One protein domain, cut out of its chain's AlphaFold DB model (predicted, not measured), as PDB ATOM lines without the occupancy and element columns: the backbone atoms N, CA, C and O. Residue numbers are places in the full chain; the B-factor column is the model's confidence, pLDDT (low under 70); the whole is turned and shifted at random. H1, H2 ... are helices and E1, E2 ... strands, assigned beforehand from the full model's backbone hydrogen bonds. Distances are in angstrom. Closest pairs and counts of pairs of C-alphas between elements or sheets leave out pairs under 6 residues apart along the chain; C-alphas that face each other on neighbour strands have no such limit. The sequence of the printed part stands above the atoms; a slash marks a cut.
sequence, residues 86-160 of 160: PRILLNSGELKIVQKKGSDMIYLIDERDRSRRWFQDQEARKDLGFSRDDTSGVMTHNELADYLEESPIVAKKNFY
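What this domain is: This is residues 86 to 160 of the 160 residues of an uncharacterized protein of Candidatus Yanofskybacteria bacterium RIFCSPLOWO2_02_FULL_45_10 (UniProt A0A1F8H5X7). A small, strongly twisted sheet of four strands has short helices set round its rim: H1, H2 and H3 meet it at its borders and leave its faces largely uncovered. After H3 the last stretch runs beside edge strand E3, pairing with it at residues 148 to 149, and then leads away from the sheet to H4, which lies near H2. The printed part has 75 residues, with four named helices and four named strands in the order H1 E1 E2 E3 H2 E4 H3 H4. The sheet's order is E3, E2, E1, E4, and it is mixed; the class is mixed, helices and strands. The whole is compact, with a radius of gyration of the C-alphas of 11.8 A and spans of 35 by 26 by 22 A.

How they stand to each other: H1, residues 88 to 92, only grazes the sheet, with residues 88 to 90; its closest C-alphas to E1, residues 95 to 100, are those of Leu 89 and Leu 95, 5.3 A apart. E1 and E2, residues 106 to 110, form an antiparallel hairpin at 148 degrees, with N 98 and O 107 at 2.9 A. E2 and E3, residues 115 to 118, form another at 159 degrees, with N 108 and O 117 at 2.7 A. E1, E2 and E3 are a meander, each strand the antiparallel neighbour of the one before. H2, residues 122 to 127, only grazes the sheet, with residues 122 to 125. E4, residues 135 to 139, is parallel to E1 at 52 degrees, with N 136 and O 97 at 2.8 A. E3, H2 and E4 make a split strand-helix-strand unit, two strands running the same way with E2 and E1 between them, and its crossover is right-handed. H3, residues 141 to 145, is on the sheet at a height of 6.8 A, over none of its strands. H4, residues 156 to 159, is not on the sheet; it is close to but not clearly touching H2, the closest C-alphas being those of Ala 124 and Lys 156, 7.0 A apart. In H1, H2 and H3 every O i to N i+4 pair is within hydrogen-bond range; H4 is too short for such a pair.

Where its parts are: H1 begins at C-alpha 88, (78.071, 223.976, 221.313). E1 is 15.7 A long, E2 13.3 A, E3 10.4 A and E4 11.0 A, from first to last C-alpha. H2 measures 8.7 A, from C-alpha 122 at (89.645, 239.485, 215.797). H4 ends at C-alpha 159, (78.678, 249.481, 211.876).

The domain as a whole: The two C-alphas farthest apart are those of Asn 142 and Tyr 160, 35.0 A. The printed part has no cut and no long link; the links from H2 to E4 and from H3 to H4 are short, the others tight. The mean pLDDT of the printed part is 91.5, and residue 160, the chain's last, is under 70.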
ATOM      1  N   PRO A  86      76.000 228.722 217.513       91.38
ATOM      2  CA  PRO A  86      76.219 228.565 218.940       91.38
ATOM      3  C   PRO A  86      77.486 227.748 219.211       91.38
ATOM      4  O   PRO A  86      77.781 226.769 218.526       91.38
ATOM      5  N   ARG A  87      78.211 228.111 220.275       88.69
ATOM      6  CA  ARG A  87      79.497 227.491 220.647       88.69
ATOM      7  C   ARG A  87      79.434 225.970 220.800       88.69
ATOM      8  O   ARG A  87      80.421 225.296 220.540       88.69
ATOM      9  N   ILE A  88      78.278 225.424 221.180       88.44
ATOM     10  CA  ILE A  88      78.071 223.976 221.313       88.44
ATOM     11  C   ILE A  88      78.387 223.204 220.021       88.44
ATOM     12  O   ILE A  88      78.824 222.060 220.098       88.44
ATOM     13  N   LEU A  89      78.245 223.843 218.856       90.81
ATOM     14  CA  LEU A  89      78.514 223.222 217.560       90.81
ATOM     15  C   LEU A  89      80.008 223.076 217.247       90.81
ATOM     16  O   LEU A  89      80.379 222.247 216.422       90.81
ATOM     17  N   LEU A  90      80.877 223.844 217.916       89.50
ATOM     18  CA  LEU A  90      82.319 223.594 217.846       89.50
ATOM     19  C   LEU A  90      82.658 222.243 218.481       89.50
ATOM     20  O   LEU A  90      83.466 221.492 217.948       89.50
ATOM     21  N   ASN A  91      82.002 221.910 219.598       86.81
ATOM     22  CA  ASN A  91      82.257 220.663 220.318       86.81
ATOM     23  C   ASN A  91      81.700 219.437 219.580       86.81
ATOM     24  O   ASN A  91      82.266 218.356 219.706       86.81
ATOM     25  N   SER A  92      80.608 219.592 218.822       89.25
ATOM     26  CA  SER A  92      80.067 218.513 217.984       89.25
ATOM     27  C   SER A  92      80.834 218.324 216.673       89.25
ATOM     28  O   SER A  92      80.612 217.335 215.981       89.25
ATOM     29  N   GLY A  93      81.734 219.249 216.323       88.56
ATOM     30  CA  GLY A  93      82.474 219.235 215.060       88.56
ATOM     31  C   GLY A  93      81.661 219.701 213.848       88.56
ATOM     32  O   GLY A  93      82.177 219.662 212.731       88.56
ATOM     33  N   GLU A  94      80.422 220.157 214.058       92.38
ATOM     34  CA  GLU A  94      79.566 220.745 213.018       92.38
ATOM     35  C   GLU A  94      80.035 222.149 212.611       92.38
ATOM     36  O   GLU A  94      79.797 222.579 211.484       92.38
ATOM     37  N   LEU A  95      80.736 222.851 213.508       94.38
ATOM     38  CA  LEU A  95      81.474 224.072 213.197       94.38
ATOM     39  C   LEU A  95      82.972 223.862 213.373       94.38
ATOM     40  O   LEU A  95      83.418 223.228 214.329       94.38
ATOM     41  N   LYS A  96      83.758 224.481 212.491       94.75
ATOM     42  CA  LYS A  96      85.221 224.536 212.600       94.75
ATOM     43  C   LYS A  96      85.709 225.957 212.390       94.75
ATOM     44  O   LYS A  96      85.182 226.685 211.553       94.75
ATOM     45  N   ILE A  97      86.746 226.352 213.122       95.75
ATOM     46  CA  ILE A  97      87.428 227.629 212.905       95.75
ATOM     47  C   ILE A  97      88.839 227.327 212.430       95.75
ATOM     48  O   ILE A  97      89.622 226.717 213.151       95.75
ATOM     49  N   VAL A  98      89.174 227.754 211.220       95.69
ATOM     50  CA  VAL A  98      90.431 227.387 210.559       95.69
ATOM     51  C   VAL A  98      91.153 228.616 210.038       95.69
ATOM     52  O   VAL A  98      90.530 229.579 209.601       95.69
ATOM     53  N   GLN A  99      92.479 228.595 210.057       95.81
ATOM     54  CA  GLN A  99      93.288 229.619 209.404       95.81
ATOM     55  C   GLN A  99      93.590 229.205 207.962       95.81
ATOM     56  O   GLN A  99      93.908 228.049 207.690       95.81
ATOM     57  N   LYS A 100      93.538 230.145 207.020       95.50
ATOM     58  CA  LYS A 100      93.993 229.882 205.653       95.50
ATOM     59  C   LYS A 100      95.522 229.794 205.611       95.50
ATOM     60  O   LYS A 100      96.218 230.705 206.046       95.50
ATOM     61  N   LYS A 101      96.062 228.721 205.032       94.75
ATOM     62  CA  LYS A 101      97.508 228.504 204.894       94.75
ATOM     63  C   LYS A 101      98.165 229.671 204.153       94.75
ATOM     64  O   LYS A 101      97.757 230.002 203.040       94.75
ATOM     65  N   GLY A 102      99.192 230.265 204.762       91.31
ATOM     66  CA  GLY A 102      99.916 231.413 204.199       91.31
ATOM     67  C   GLY A 102      99.149 232.738 204.263       91.31
ATOM     68  O   GLY A 102      99.462 233.649 203.505       91.31
ATOM     69  N   SER A 103      98.126 232.847 205.118       91.69
ATOM     70  CA  SER A 103      97.330 234.060 205.302       91.69
ATOM     71  C   SER A 103      96.896 234.219 206.762       91.69
ATOM     72  O   SER A 103      96.691 233.240 207.476       91.69
ATOM     73  N   ASP A 104      96.690 235.461 207.194       89.50
ATOM     74  CA  ASP A 104      96.116 235.769 208.510       89.50
ATOM     75  C   ASP A 104      94.582 235.653 208.536       89.50
ATOM     76  O   ASP A 104      93.949 235.873 209.567       89.50
ATOM     77  N   MET A 105      93.962 235.294 207.407       92.69
ATOM     78  CA  MET A 105      92.519 235.100 207.327       92.69
ATOM     79  C   MET A 105      92.081 233.870 208.121       92.69
ATOM     80  O   MET A 105      92.538 232.749 207.876       92.69
ATOM     81  N   ILE A 106      91.125 234.087 209.021       95.00
ATOM     82  CA  ILE A 106      90.476 233.042 209.808       95.00
ATOM     83  C   ILE A 106      89.070 232.832 209.253       95.00
ATOM     84  O   ILE A 106      88.315 233.789 209.090       95.00
ATOM     85  N   TYR A 107      88.722 231.581 208.989       96.00
ATOM     86  CA  TYR A 107      87.433 231.153 208.471       96.00
ATOM     87  C   TYR A 107      86.640 230.421 209.549       96.00
ATOM     88  O   TYR A 107      87.192 229.621 210.300       96.00
ATOM     89  N   LEU A 108      85.341 230.688 209.598       96.12
ATOM     90  CA  LEU A 108      84.327 229.836 210.195       96.12
ATOM     91  C   LEU A 108      83.766 228.940 209.089       96.12
ATOM     92  O   LEU A 108      83.273 229.440 208.076       96.12
ATOM     93  N   ILE A 109      83.859 227.635 209.292       96.31
ATOM     94  CA  ILE A 109      83.314 226.605 208.417       96.31
ATOM     95  C   ILE A 109      82.095 226.011 209.105       96.31
ATOM     96  O   ILE A 109      82.178 225.623 210.273       96.31
ATOM     97  N   ASP A 110      80.988 225.942 208.376       94.94
ATOM     98  CA  ASP A 110      79.787 225.235 208.796       94.94
ATOM     99  C   ASP A 110      79.625 223.981 207.939       94.94
ATOM    100  O   ASP A 110      79.406 224.031 206.728       94.94
ATOM    101  N   GLU A 111      79.809 222.828 208.576       93.69
ATOM    102  CA  GLU A 111      79.776 221.526 207.910       93.69
ATOM    103  C   GLU A 111      78.343 221.110 207.552       93.69
ATOM    104  O   GLU A 111      78.152 220.265 206.680       93.69
ATOM    105  N   ARG A 112      77.327 221.713 208.188       93.00
ATOM    106  CA  ARG A 112      75.912 221.370 207.973       93.00
ATOM    107  C   ARG A 112      75.409 221.870 206.626       93.00
ATOM    108  O   ARG A 112      74.650 221.177 205.956       93.00
ATOM    109  N   ASP A 113      75.816 223.080 206.250       93.00
ATOM    110  CA  ASP A 113      75.423 223.745 205.003       93.00
ATOM    111  C   ASP A 113      76.583 223.865 204.001       93.00
ATOM    112  O   ASP A 113      76.404 224.421 202.917       93.00
ATOM    113  N   ARG A 114      77.755 223.299 204.331       93.88
ATOM    114  CA  ARG A 114      78.979 223.354 203.515       93.88
ATOM    115  C   ARG A 114      79.360 224.795 203.156       93.88
ATOM    116  O   ARG A 114      79.849 225.055 202.055       93.88
ATOM    117  N   SER A 115      79.158 225.730 204.082       95.75
ATOM    118  CA  SER A 115      79.485 227.144 203.895       95.75
ATOM    119  C   SER A 115      80.772 227.551 204.614       95.75
ATOM    120  O   SER A 115      81.212 226.939 205.591       95.75
ATOM    121  N   ARG A 116      81.390 228.622 204.114       95.56
ATOM    122  CA  ARG A 116      82.519 229.297 204.750       95.56
ATOM    123  C   ARG A 116      82.249 230.789 204.854       95.56
ATOM    124  O   ARG A 116      81.780 231.423 203.910       95.56
ATOM    125  N   ARG A 117      82.643 231.372 205.978       96.31
ATOM    126  CA  ARG A 117      82.734 232.823 206.172       96.31
ATOM    127  C   ARG A 117      84.086 233.149 206.759       96.31
ATOM    128  O   ARG A 117      84.574 232.395 207.589       96.31
ATOM    129  N   TRP A 118      84.681 234.271 206.390       95.19
ATOM    130  CA  TRP A 118      85.890 234.741 207.062       95.19
ATOM    131  C   TRP A 118      85.567 235.835 208.078       95.19
ATOM    132  O   TRP A 118      84.632 236.620 207.900       95.19
ATOM    133  N   PHE A 119      86.326 235.857 209.169       94.69
ATOM    134  CA  PHE A 119      86.250 236.901 210.183       94.69
ATOM    135  C   PHE A 119      87.024 238.122 209.704       94.69
ATOM    136  O   PHE A 119      88.222 238.017 209.439       94.69
ATOM    137  N   GLN A 120      86.359 239.276 209.627       92.69
ATOM    138  CA  GLN A 120      86.998 240.502 209.156       92.69
ATOM    139  C   GLN A 120      88.141 240.958 210.063       92.69
ATOM    140  O   GLN A 120      89.168 241.441 209.590       92.69
ATOM    141  N   ASP A 121      87.956 240.784 211.367       89.19
ATOM    142  CA  ASP A 121      88.942 241.096 212.385       89.19
ATOM    143  C   ASP A 121      88.768 240.171 213.608       89.19
ATOM    144  O   ASP A 121      87.836 239.364 213.707       89.19
ATOM    145  N   GLN A 122      89.697 240.270 214.561       86.88
ATOM    146  CA  GLN A 122      89.645 239.485 215.797       86.88
ATOM    147  C   GLN A 122      88.448 239.859 216.690       86.88
ATOM    148  O   GLN A 122      88.009 239.051 217.511       86.88
ATOM    149  N   GLU A 123      87.920 241.070 216.547       89.81
ATOM    150  CA  GLU A 123      86.793 241.560 217.332       89.81
ATOM    151  C   GLU A 123      85.491 240.904 216.873       89.81
ATOM    152  O   GLU A 123      84.745 240.421 217.713       89.81
ATOM    153  N   ALA A 124      85.296 240.716 215.565       91.31
ATOM    154  CA  ALA A 124      84.190 239.963 214.979       91.31
ATOM    155  C   ALA A 124      84.126 238.523 215.516       91.31
ATOM    156  O   ALA A 124      83.054 237.983 215.795       91.31
ATOM    157  N   ARG A 125      85.294 237.903 215.725       90.81
ATOM    158  CA  ARG A 125      85.402 236.575 216.344       90.81
ATOM    159  C   ARG A 125      84.982 236.594 217.817       90.81
ATOM    160  O   ARG A 125      84.212 235.734 218.247       90.81
ATOM    161  N   LYS A 126      85.450 237.589 218.578       91.06
ATOM    162  CA  LYS A 126      85.070 237.791 219.985       91.06
ATOM    163  C   LYS A 126      83.577 238.099 220.126       91.06
ATOM    164  O   LYS A 126      82.936 237.584 221.039       91.06
ATOM    165  N   ASP A 127      83.015 238.870 219.200       91.19
ATOM    166  CA  ASP A 127      81.594 239.200 219.142       91.19
ATOM    167  C   ASP A 127      80.725 237.962 218.931       91.19
ATOM    168  O   ASP A 127      79.602 237.939 219.425       91.19
ATOM    169  N   LEU A 128      81.220 236.897 218.300       90.06
ATOM    170  CA  LEU A 128      80.516 235.609 218.241       90.06
ATOM    171  C   LEU A 128      80.774 234.691 219.448       90.06
ATOM    172  O   LEU A 128      80.112 233.666 219.582       90.06
ATOM    173  N   GLY A 129      81.657 235.077 220.374       89.94
ATOM    174  CA  GLY A 129      81.967 234.303 221.581       89.94
ATOM    175  C   GLY A 129      83.060 233.246 221.393       89.94
ATOM    176  O   GLY A 129      83.184 232.350 222.234       89.94
ATOM    177  N   PHE A 130      83.850 233.358 220.322       90.94
ATOM    178  CA  PHE A 130      84.974 232.469 220.033       90.94
ATOM    179  C   PHE A 130      86.304 233.095 220.481       90.94
ATOM    180  O   PHE A 130      86.543 234.292 220.295       90.94
ATOM    181  N   SER A 131      87.194 232.290 221.059       89.00
ATOM    182  CA  SER A 131      88.565 232.668 221.425       89.00
ATOM    183  C   SER A 131      89.554 232.186 220.370       89.00
ATOM    184  O   SER A 131      89.202 231.365 219.531       89.00
ATOM    185  N   ARG A 132      90.804 232.678 220.403       86.69
ATOM    186  CA  ARG A 132      91.879 232.209 219.503       86.69
ATOM    187  C   ARG A 132      92.123 230.702 219.612       86.69
ATOM    188  O   ARG A 132      92.418 230.078 218.595       86.69
ATOM    189  N   ASP A 133      91.936 230.145 220.804       88.75
ATOM    190  CA  ASP A 133      92.154 228.727 221.109       88.75
ATOM    191  C   ASP A 133      91.132 227.815 220.423       88.75
ATOM    192  O   ASP A 133      91.417 226.650 220.182       88.75
ATOM    193  N   ASP A 134      89.978 228.357 220.013       90.38
ATOM    194  CA  ASP A 134      88.973 227.610 219.248       90.38
ATOM    195  C   ASP A 134      89.417 227.348 217.785       90.38
ATOM    196  O   ASP A 134      88.662 226.776 217.003       90.38
ATOM    197  N   THR A 135      90.612 227.801 217.367       91.62
ATOM    198  CA  THR A 135      91.129 227.535 216.011       91.62
ATOM    199  C   THR A 135      91.588 226.082 215.922       91.62
ATOM    200  O   THR A 135      92.602 225.712 216.505       91.62
ATOM    201  N   SER A 136      90.865 225.263 215.163       87.19
ATOM    202  CA  SER A 136      91.074 223.819 215.061       87.19
ATOM    203  C   SER A 136      92.204 223.416 214.108       87.19
ATOM    204  O   SER A 136      92.609 222.257 214.104       87.19
ATOM    205  N   GLY A 137      92.709 224.333 213.276       91.31
ATOM    206  CA  GLY A 137      93.825 224.041 212.377       91.31
ATOM    207  C   GLY A 137      94.004 225.027 211.227       91.31
ATOM    208  O   GLY A 137      93.478 226.141 211.239       91.31
ATOM    209  N   VAL A 138      94.763 224.587 210.223       94.50
ATOM    210  CA  VAL A 138      95.095 225.354 209.018       94.50
ATOM    211  C   VAL A 138      94.581 224.607 207.787       94.50
ATOM    212  O   VAL A 138      94.857 223.420 207.647       94.50
ATOM    213  N   MET A 139      93.878 225.298 206.889       95.44
ATOM    214  CA  MET A 139      93.387 224.754 205.615       95.44
ATOM    215  C   MET A 139      94.013 225.474 204.419       95.44
ATOM    216  O   MET A 139      94.277 226.677 204.448       95.44
ATOM    217  N   THR A 140      94.261 224.740 203.343       95.44
ATOM    218  CA  THR A 140      94.735 225.269 202.061       95.44
ATOM    219  C   THR A 140      93.619 225.977 201.292       95.44
ATOM    220  O   THR A 140      92.438 225.877 201.613       95.44
ATOM    221  N   HIS A 141      93.990 226.711 200.240       92.56
ATOM    222  CA  HIS A 141      93.007 227.369 199.380       92.56
ATOM    223  C   HIS A 141      92.049 226.376 198.704       92.56
ATOM    224  O   HIS A 141      90.860 226.668 198.636       92.56
ATOM    225  N   ASN A 142      92.557 225.223 198.258       93.94
ATOM    226  CA  ASN A 142      91.759 224.204 197.575       93.94
ATOM    227  C   ASN A 142      90.736 223.578 198.528       93.94
ATOM    228  O   ASN A 142      89.565 223.522 198.190       93.94
ATOM    229  N   GLU A 143      91.152 223.218 199.747       92.94
ATOM    230  CA  GLU A 143      90.234 222.682 200.765       92.94
ATOM    231  C   GLU A 143      89.144 223.690 201.131       92.94
ATOM    232  O   GLU A 143      87.984 223.330 201.289       92.94
ATOM    233  N   LEU A 144      89.494 224.975 201.240       92.94
ATOM    234  CA  LEU A 144      88.495 226.008 201.478       92.94
ATOM    235  C   LEU A 144      87.560 226.167 200.273       92.94
ATOM    236  O   LEU A 144      86.406 226.535 200.474       92.94
ATOM    237  N   ALA A 145      88.040 226.001 199.036       92.75
ATOM    238  CA  ALA A 145      87.248 226.203 197.817       92.75
ATOM    239  C   ALA A 145      86.094 225.196 197.673       92.75
ATOM    240  O   ALA A 145      85.129 225.491 196.972       92.75
ATOM    241  N   ASP A 146      86.148 224.080 198.402       94.00
ATOM    242  CA  ASP A 146      85.076 223.083 198.468       94.00
ATOM    243  C   ASP A 146      83.846 223.537 199.285       94.00
ATOM    244  O   ASP A 146      82.863 222.792 199.385       94.00
ATOM    245  N   TYR A 147      83.901 224.730 199.891       95.50
ATOM    246  CA  TYR A 147      82.825 225.337 200.678       95.50
ATOM    247  C   TYR A 147      82.293 226.602 200.001       95.50
ATOM    248  O   TYR A 147      83.058 227.414 199.471       95.50
ATOM    249  N   LEU A 148      80.978 226.809 200.079       95.44
ATOM    250  CA  LEU A 148      80.316 227.999 199.548       95.44
ATOM    251  C   LEU A 148      80.729 229.241 200.346       95.44
ATOM    252  O   LEU A 148      80.510 229.313 201.553       95.44
ATOM    253  N   GLU A 149      81.309 230.236 199.677       93.69
ATOM    254  CA  GLU A 149      81.692 231.487 200.328       93.69
ATOM    255  C   GLU A 149      80.483 232.396 200.555       93.69
ATOM    256  O   GLU A 149      79.856 232.878 199.613       93.69
ATOM    257  N   GLU A 150      80.181 232.649 201.825       93.94
ATOM    258  CA  GLU A 150      79.175 233.613 202.249       93.94
ATOM    259  C   GLU A 150      79.826 234.941 202.668       93.94
ATOM    260  O   GLU A 150      81.043 235.059 202.833       93.94
ATOM    261  N   SER A 151      78.995 235.966 202.872       91.38
ATOM    262  CA  SER A 151      79.462 237.284 203.303       91.38
ATOM    263  C   SER A 151      80.299 237.214 204.591       91.38
ATOM    264  O   SER A 151      79.947 236.454 205.506       91.38
ATOM    265  N   PRO A 152      81.357 238.041 204.706       93.56
ATOM    266  CA  PRO A 152      82.226 238.049 205.876       93.56
ATOM    267  C   PRO A 152      81.475 238.346 207.171       93.56
ATOM    268  O   PRO A 152      80.418 238.987 207.178       93.56
ATOM    269  N   ILE A 153      82.063 237.897 208.277       92.94
ATOM    270  CA  ILE A 153      81.601 238.219 209.623       92.94
ATOM    271  C   ILE A 153      82.273 239.524 210.045       92.94
ATOM    272  O   ILE A 153      83.499 239.595 210.159       92.94
ATOM    273  N   VAL A 154      81.454 240.548 210.263       92.75
ATOM    274  CA  VAL A 154      81.879 241.919 210.569       92.75
ATOM    275  C   VAL A 154      81.681 242.205 212.060       92.75
ATOM    276  O   VAL A 154      80.674 241.799 212.639       92.75
ATOM    277  N   ALA A 155      82.627 242.901 212.696       88.69
ATOM    278  CA  ALA A 155      82.521 243.277 214.106       88.69
ATOM    279  C   ALA A 155      81.422 244.320 214.340       88.69
ATOM    280  O   ALA A 155      81.180 245.169 213.477       88.69
ATOM    281  N   LYS A 156      80.826 244.338 215.542       84.81
ATOM    282  CA  LYS A 156      79.822 245.343 215.941       84.81
ATOM    283  C   LYS A 156      80.347 246.764 215.709       84.81
ATOM    284  O   LYS A 156      79.608 247.620 215.231       84.81
ATOM    285  N   LYS A 157      81.637 246.996 215.983       83.25
ATOM    286  CA  LYS A 157      82.279 248.309 215.845       83.25
ATOM    287  C   LYS A 157      82.327 248.863 214.411       83.25
ATOM    288  O   LYS A 157      82.405 250.071 214.239       83.25
ATOM    289  N   ASN A 158      82.265 248.008 213.389       83.06
ATOM    290  CA  ASN A 158      82.387 248.434 211.988       83.06
ATOM    291  C   ASN A 158      81.039 248.908 211.410       83.06
ATOM    292  O   ASN A 158      80.960 249.260 210.236       83.06
ATOM    293  N   PHE A 159      79.976 248.904 212.221       75.56
ATOM    294  CA  PHE A 159      78.678 249.481 211.876       75.56
ATOM    295  C   PHE A 159      78.544 250.949 212.301       75.56
ATOM    296  O   PHE A 159      77.518 251.547 211.975       75.56
ATOM    297  N   TYR A 160      79.523 251.509 213.027       66.44
ATOM    298  CA  TYR A 160      79.529 252.901 213.495       66.44
ATOM    299  C   TYR A 160      80.242 253.839 212.528       66.44
ATOM    300  O   TYR A 160      81.237 253.432 211.896       66.44
TER     301      TYR A 160